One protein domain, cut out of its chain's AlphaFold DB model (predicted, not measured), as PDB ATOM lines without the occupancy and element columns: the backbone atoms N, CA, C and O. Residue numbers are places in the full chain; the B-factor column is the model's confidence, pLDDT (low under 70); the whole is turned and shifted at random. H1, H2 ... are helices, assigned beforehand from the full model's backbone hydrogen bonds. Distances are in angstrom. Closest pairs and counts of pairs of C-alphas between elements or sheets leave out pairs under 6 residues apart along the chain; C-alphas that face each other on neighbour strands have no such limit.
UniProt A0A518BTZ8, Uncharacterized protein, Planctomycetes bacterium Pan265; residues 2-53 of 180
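Overview. This is residues 2 to 53 of the 180 residues of an uncharacterized protein of Planctomycetes bacterium Pan265 (UniProt A0A518BTZ8). After residues 2 to 15, which form no named element, the printed part makes a loosely joined helical hairpin: H1 and the longer H2 run side by side, opposite ways. Residues 48 to 53 stick out at its far end. The printed part has 52 residues, two named helices, H1 then H2, and no named strand; the class is all helix. It is compact, with a radius of gyration of the C-alphas of 11.3 A, and elongated, spanning 37 by 22 by 17 A.

Arrangement. H1, residues 16 to 27, and H2, residues 30 to 48, form a hairpin at a shallow tilt of 23 degrees. They only just touch, with 3 pairs of C-alphas within 8 A, through residues 21 to 25 of H1 and 33 to 36 of H2 alone; the closest C-alphas, of Trp 25 and Arg 33, are 6.2 A apart. Within hydrogen-bond range are 7 of 8 O i to N i+4 pairs in H1 and 12 of 15 in H2.

Along the chain. H1 begins at C-alpha 16 (91.591, -48.769, 67.498) and measures 18.0 A. H2, 26.4 A long, ends at C-alpha 48 (79.086, -55.106, 57.796).

Size, cuts and confidence. The farthest C-alphas, of Arg 29 and Ala 53, are 37.3 A apart. The printed part has no cut, and the link from H1 to H2 is tight. Residues 2 to 3, 13 to 14 and 46 to 53 have pLDDT under 70.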
ATOM      1  N   ARG A   2      70.220 -30.029  68.551       48.59
ATOM      2  CA  ARG A   2      70.452 -31.488  68.478       48.59
ATOM      3  C   ARG A   2      71.959 -31.742  68.498       48.59
ATOM      4  O   ARG A   2      72.685 -31.153  67.704       48.59
ATOM      5  N   ARG A   3      72.428 -32.573  69.427       64.75
ATOM      6  CA  ARG A   3      73.836 -32.969  69.515       64.75
ATOM      7  C   ARG A   3      74.127 -33.869  68.312       64.75
ATOM      8  O   ARG A   3      73.529 -34.933  68.211       64.75
ATOM      9  N   ILE A   4      74.963 -33.417  67.378       74.31
ATOM     10  CA  ILE A   4      75.350 -34.237  66.224       74.31
ATOM     11  C   ILE A   4      76.312 -35.308  66.743       74.31
ATOM     12  O   ILE A   4      77.375 -34.981  67.280       74.31
ATOM     13  N   GLU A   5      75.906 -36.570  66.647       83.50
ATOM     14  CA  GLU A   5      76.737 -37.705  67.034       83.50
ATOM     15  C   GLU A   5      77.789 -38.000  65.965       83.50
ATOM     16  O   GLU A   5      77.540 -37.863  64.771       83.50
ATOM     17  N   SER A   6      78.976 -38.398  66.419       88.75
ATOM     18  CA  SER A   6      80.075 -38.778  65.537       88.75
ATOM     19  C   SER A   6      79.753 -40.080  64.806       88.75
ATOM     20  O   SER A   6      79.354 -41.055  65.454       88.75
ATOM     21  N   PRO A   7      80.020 -40.168  63.492       88.56
ATOM     22  CA  PRO A   7      79.849 -41.393  62.731       88.56
ATOM     23  C   PRO A   7      80.900 -42.453  63.101       88.56
ATOM     24  O   PRO A   7      80.852 -43.560  62.586       88.56
ATOM     25  N   PHE A   8      81.855 -42.165  63.983       89.81
ATOM     26  CA  PHE A   8      82.807 -43.164  64.466       89.81
ATOM     27  C   PHE A   8      82.411 -43.769  65.810       89.81
ATOM     28  O   PHE A   8      83.020 -44.759  66.206       89.81
ATOM     29  N   ALA A   9      81.407 -43.219  66.505       85.81
ATOM     30  CA  ALA A   9      81.070 -43.598  67.879       85.81
ATOM     31  C   ALA A   9      80.860 -45.113  68.046       85.81
ATOM     32  O   ALA A   9      81.309 -45.718  69.017       85.81
ATOM     33  N   ASP A  10      80.235 -45.736  67.052       80.81
ATOM     34  CA  ASP A  10      79.902 -47.152  67.037       80.81
ATOM     35  C   ASP A  10      81.063 -48.044  66.524       80.81
ATOM     36  O   ASP A  10      81.077 -49.258  66.751       80.81
ATOM     37  N   LEU A  11      82.072 -47.427  65.895       81.25
ATOM     38  CA  LEU A  11      83.296 -48.053  65.389       81.25
ATOM     39  C   LEU A  11      84.447 -48.052  66.409       81.25
ATOM     40  O   LEU A  11      85.320 -48.917  66.341       81.25
ATOM     41  N   VAL A  12      84.457 -47.126  67.378       81.19
ATOM     42  CA  VAL A  12      85.520 -47.017  68.404       81.19
ATOM     43  C   VAL A  12      85.711 -48.319  69.193       81.19
ATOM     44  O   VAL A  12      86.825 -48.621  69.620       81.19
ATOM     45  N   ALA A  13      84.642 -49.098  69.373       69.25
ATOM     46  CA  ALA A  13      84.681 -50.372  70.088       69.25
ATOM     47  C   ALA A  13      85.332 -51.515  69.287       69.25
ATOM     48  O   ALA A  13      85.789 -52.484  69.885       69.25
ATOM     49  N   VAL A  14      85.372 -51.417  67.954       68.75
ATOM     50  CA  VAL A  14      85.791 -52.514  67.061       68.75
ATOM     51  C   VAL A  14      87.091 -52.225  66.305       68.75
ATOM     52  O   VAL A  14      87.736 -53.156  65.833       68.75
ATOM     53  N   ASP A  15      87.522 -50.961  66.225       74.25
ATOM     54  CA  ASP A  15      88.779 -50.573  65.581       74.25
ATOM     55  C   ASP A  15      89.506 -49.472  66.368       74.25
ATOM     56  O   ASP A  15      89.007 -48.360  66.555       74.25
ATOM     57  N   LYS A  16      90.751 -49.745  66.781       77.19
ATOM     58  CA  LYS A  16      91.591 -48.769  67.498       77.19
ATOM     59  C   LYS A  16      91.838 -47.490  66.679       77.19
ATOM     60  O   LYS A  16      92.021 -46.425  67.268       77.19
ATOM     61  N   ARG A  17      91.825 -47.564  65.343       83.38
ATOM     62  CA  ARG A  17      91.959 -46.407  64.438       83.38
ATOM     63  C   ARG A  17      90.715 -45.524  64.474       83.38
ATOM     64  O   ARG A  17      90.850 -44.302  64.436       83.38
ATOM     65  N   ALA A  18      89.530 -46.119  64.639       86.00
ATOM     66  CA  ALA A  18      88.275 -45.379  64.745       86.00
ATOM     67  C   ALA A  18      88.258 -44.459  65.970       86.00
ATOM     68  O   ALA A  18      87.703 -43.370  65.898       86.00
ATOM     69  N   ARG A  19      88.946 -44.820  67.063       86.19
ATOM     70  CA  ARG A  19      89.095 -43.941  68.237       86.19
ATOM     71  C   ARG A  19      89.801 -42.624  67.909       86.19
ATOM     72  O   ARG A  19      89.410 -41.572  68.404       86.19
ATOM     73  N   ARG A  20      90.852 -42.680  67.083       90.06
ATOM     74  CA  ARG A  20      91.588 -41.483  66.653       90.06
ATOM     75  C   ARG A  20      90.740 -40.641  65.704       90.06
ATOM     76  O   ARG A  20      90.707 -39.427  65.853       90.06
ATOM     77  N   LEU A  21      90.037 -41.282  64.771       92.31
ATOM     78  CA  LEU A  21      89.159 -40.601  63.817       92.31
ATOM     79  C   LEU A  21      87.928 -39.974  64.492       92.31
ATOM     80  O   LEU A  21      87.548 -38.870  64.125       92.31
ATOM     81  N   ASP A  22      87.378 -40.603  65.536       92.12
ATOM     82  CA  ASP A  22      86.310 -40.033  66.370       92.12
ATOM     83  C   ASP A  22      86.745 -38.715  67.019       92.12
ATOM     84  O   ASP A  22      86.000 -37.735  67.009       92.12
ATOM     85  N   LEU A  23      87.974 -38.664  67.541       90.00
ATOM     86  CA  LEU A  23      88.527 -37.445  68.128       90.00
ATOM     87  C   LEU A  23      88.709 -36.347  67.072       90.00
ATOM     88  O   LEU A  23      88.330 -35.203  67.318       90.00
ATOM     89  N   VAL A  24      89.242 -36.707  65.899       92.56
ATOM     90  CA  VAL A  24      89.434 -35.776  64.777       92.56
ATOM     91  C   VAL A  24      88.086 -35.224  64.305       92.56
ATOM     92  O   VAL A  24      87.937 -34.013  64.200       92.56
ATOM     93  N   TRP A  25      87.070 -36.068  64.122       93.62
ATOM     94  CA  TRP A  25      85.737 -35.642  63.684       93.62
ATOM     95  C   TRP A  25      85.059 -34.694  64.682       93.62
ATOM     96  O   TRP A  25      84.441 -33.704  64.289       93.62
ATOM     97  N   ARG A  26      85.207 -34.949  65.991       91.31
ATOM     98  CA  ARG A  26      84.655 -34.074  67.045       91.31
ATOM     99  C   ARG A  26      85.275 -32.678  67.043       91.31
ATOM    100  O   ARG A  26      84.602 -31.736  67.455       91.31
ATOM    101  N   GLN A  27      86.533 -32.565  66.622       92.38
ATOM    102  CA  GLN A  27      87.279 -31.307  66.550       92.38
ATOM    103  C   GLN A  27      87.188 -30.639  65.168       92.38
ATOM    104  O   GLN A  27      87.448 -29.445  65.060       92.38
ATOM    105  N   ALA A  28      86.793 -31.389  64.137       89.50
ATOM    106  CA  ALA A  28      86.665 -30.914  62.766       89.50
ATOM    107  C   ALA A  28      85.494 -29.940  62.594       89.50
ATOM    108  O   ALA A  28      84.409 -30.110  63.183       89.50
ATOM    109  N   ARG A  29      85.708 -28.950  61.726       89.56
ATOM    110  CA  ARG A  29      84.674 -28.016  61.277       89.56
ATOM    111  C   ARG A  29      83.663 -28.730  60.369       89.56
ATOM    112  O   ARG A  29      84.000 -29.768  59.798       89.56
ATOM    113  N   PRO A  30      82.422 -28.229  60.236       85.75
ATOM    114  CA  PRO A  30      81.389 -28.886  59.429       85.75
ATOM    115  C   PRO A  30      81.837 -29.251  58.004       85.75
ATOM    116  O   PRO A  30      81.529 -30.339  57.531       85.75
ATOM    117  N   GLU A  31      82.611 -28.386  57.355       85.88
ATOM    118  CA  GLU A  31      83.155 -28.577  56.009       85.88
ATOM    119  C   GLU A  31      84.210 -29.694  55.912       85.88
ATOM    120  O   GLU A  31      84.328 -30.346  54.880       85.88
ATOM    121  N   GLU A  32      84.933 -29.969  56.999       83.19
ATOM    122  CA  GLU A  32      85.977 -31.004  57.080       83.19
ATOM    123  C   GLU A  32      85.396 -32.386  57.428       83.19
ATOM    124  O   GLU A  32      86.076 -33.408  57.318       83.19
ATOM    125  N   ARG A  33      84.128 -32.443  57.857       90.88
ATOM    126  CA  ARG A  33      83.475 -33.696  58.265       90.88
ATOM    127  C   ARG A  33      83.053 -34.562  57.094       90.88
ATOM    128  O   ARG A  33      82.999 -35.769  57.269       90.88
ATOM    129  N   VAL A  34      82.828 -33.984  55.914       88.31
ATOM    130  CA  VAL A  34      82.336 -34.719  54.737       88.31
ATOM    131  C   VAL A  34      83.256 -35.892  54.382       88.31
ATOM    132  O   VAL A  34      82.794 -37.015  54.199       88.31
ATOM    133  N   GLU A  35      84.570 -35.664  54.349       88.00
ATOM    134  CA  GLU A  35      85.538 -36.728  54.060       88.00
ATOM    135  C   GLU A  35      85.580 -37.780  55.173       88.00
ATOM    136  O   GLU A  35      85.651 -38.983  54.913       88.00
ATOM    137  N   LEU A  36      85.493 -37.340  56.429       91.12
ATOM    138  CA  LEU A  36      85.491 -38.225  57.587       91.12
ATOM    139  C   LEU A  36      84.209 -39.073  57.664       91.12
ATOM    140  O   LEU A  36      84.275 -40.235  58.059       91.12
ATOM    141  N   ASP A  37      83.067 -38.536  57.241       91.81
ATOM    142  CA  ASP A  37      81.797 -39.257  57.154       91.81
ATOM    143  C   ASP A  37      81.893 -40.392  56.119       91.81
ATOM    144  O   ASP A  37      81.528 -41.532  56.415       91.81
ATOM    145  N   ILE A  38      82.496 -40.121  54.952       88.94
ATOM    146  CA  ILE A  38      82.773 -41.135  53.920       88.94
ATOM    147  C   ILE A  38      83.723 -42.210  54.460       88.94
ATOM    148  O   ILE A  38      83.493 -43.406  54.271       88.94
ATOM    149  N   VAL A  39      84.784 -41.812  55.170       88.81
ATOM    150  CA  VAL A  39      85.714 -42.764  55.800       88.81
ATOM    151  C   VAL A  39      84.978 -43.649  56.806       88.81
ATOM    152  O   VAL A  39      85.191 -44.863  56.808       88.81
ATOM    153  N   ALA A  40      84.092 -43.087  57.627       89.25
ATOM    154  CA  ALA A  40      83.283 -43.864  58.558       89.25
ATOM    155  C   ALA A  40      82.372 -44.865  57.828       89.25
ATOM    156  O   ALA A  40      82.235 -46.007  58.270       89.25
ATOM    157  N   GLU A  41      81.784 -44.481  56.697       87.38
ATOM    158  CA  GLU A  41      80.939 -45.356  55.882       87.38
ATOM    159  C   GLU A  41      81.727 -46.501  55.226       87.38
ATOM    160  O   GLU A  41      81.325 -47.663  55.318       87.38
ATOM    161  N   VAL A  42      82.908 -46.216  54.673       84.38
ATOM    162  CA  VAL A  42      83.820 -47.241  54.132       84.38
ATOM    163  C   VAL A  42      84.335 -48.169  55.234       84.38
ATOM    164  O   VAL A  42      84.461 -49.378  55.033       84.38
ATOM    165  N   MET A  43      84.633 -47.639  56.421       83.81
ATOM    166  CA  MET A  43      85.009 -48.472  57.560       83.81
ATOM    167  C   MET A  43      83.850 -49.387  57.954       83.81
ATOM    168  O   MET A  43      84.049 -50.595  58.071       83.81
ATOM    169  N   ARG A  44      82.629 -48.854  58.077       81.06
ATOM    170  CA  ARG A  44      81.437 -49.663  58.358       81.06
ATOM    171  C   ARG A  44      81.203 -50.733  57.309       81.06
ATOM    172  O   ARG A  44      80.896 -51.849  57.707       81.06
ATOM    173  N   SER A  45      81.375 -50.444  56.020       74.94
ATOM    174  CA  SER A  45      81.146 -51.431  54.958       74.94
ATOM    175  C   SER A  45      82.101 -52.629  55.049       74.94
ATOM    176  O   SER A  45      81.736 -53.753  54.704       74.94
ATOM    177  N   ARG A  46      83.301 -52.436  55.605       68.31
ATOM    178  CA  ARG A  46      84.227 -53.535  55.925       68.31
ATOM    179  C   ARG A  46      83.790 -54.343  57.147       68.31
ATOM    180  O   ARG A  46      84.019 -55.547  57.183       68.31
ATOM    181  N   PHE A  47      83.132 -53.714  58.119       62.91
ATOM    182  CA  PHE A  47      82.591 -54.396  59.300       62.91
ATOM    183  C   PHE A  47      81.204 -55.015  59.067       62.91
ATOM    184  O   PHE A  47      80.864 -55.995  59.729       62.91
ATOM    185  N   THR A  48      80.397 -54.519  58.125       51.62
ATOM    186  CA  THR A  48      79.086 -55.106  57.796       51.62
ATOM    187  C   THR A  48      79.219 -56.482  57.158       51.62
ATOM    188  O   THR A  48      78.375 -57.331  57.418       51.62
ATOM    189  N   HIS A  49      80.314 -56.760  56.447       48.56
ATOM    190  CA  HIS A  49      80.631 -58.109  55.962       48.56
ATOM    191  C   HIS A  49      81.004 -59.097  57.087       48.56
ATOM    192  O   HIS A  49      81.138 -60.286  56.825       48.56
ATOM    193  N   SER A  50      81.116 -58.642  58.345       51.06
ATOM    194  CA  SER A  50      81.203 -59.517  59.528       51.06
ATOM    195  C   SER A  50      79.853 -59.765  60.216       51.06
ATOM    196  O   SER A  50      79.800 -60.507  61.193       51.06
ATOM    197  N   ARG A  51      78.747 -59.160  59.737       46.97
ATOM    198  CA  ARG A  51      77.406 -59.364  60.328       46.97
ATOM    199  C   ARG A  51      76.845 -60.757  60.079       46.97
ATOM    200  O   ARG A  51      76.002 -61.200  60.847       46.97
ATOM    201  N   SER A  52      77.306 -61.443  59.041       50.09
ATOM    202  CA  SER A  52      77.128 -62.882  58.927       50.09
ATOM    203  C   SER A  52      78.385 -63.529  59.481       50.09
ATOM    204  O   SER A  52      79.337 -63.796  58.743       50.09
ATOM    205  N   ALA A  53      78.418 -63.775  60.788       53.12
ATOM    206  CA  ALA A  53      79.234 -64.884  61.238       53.12
ATOM    207  C   ALA A  53      78.787 -66.091  60.402       53.12
ATOM    208  O   ALA A  53      77.617 -66.464  60.426       53.12
TER     209      ALA A  53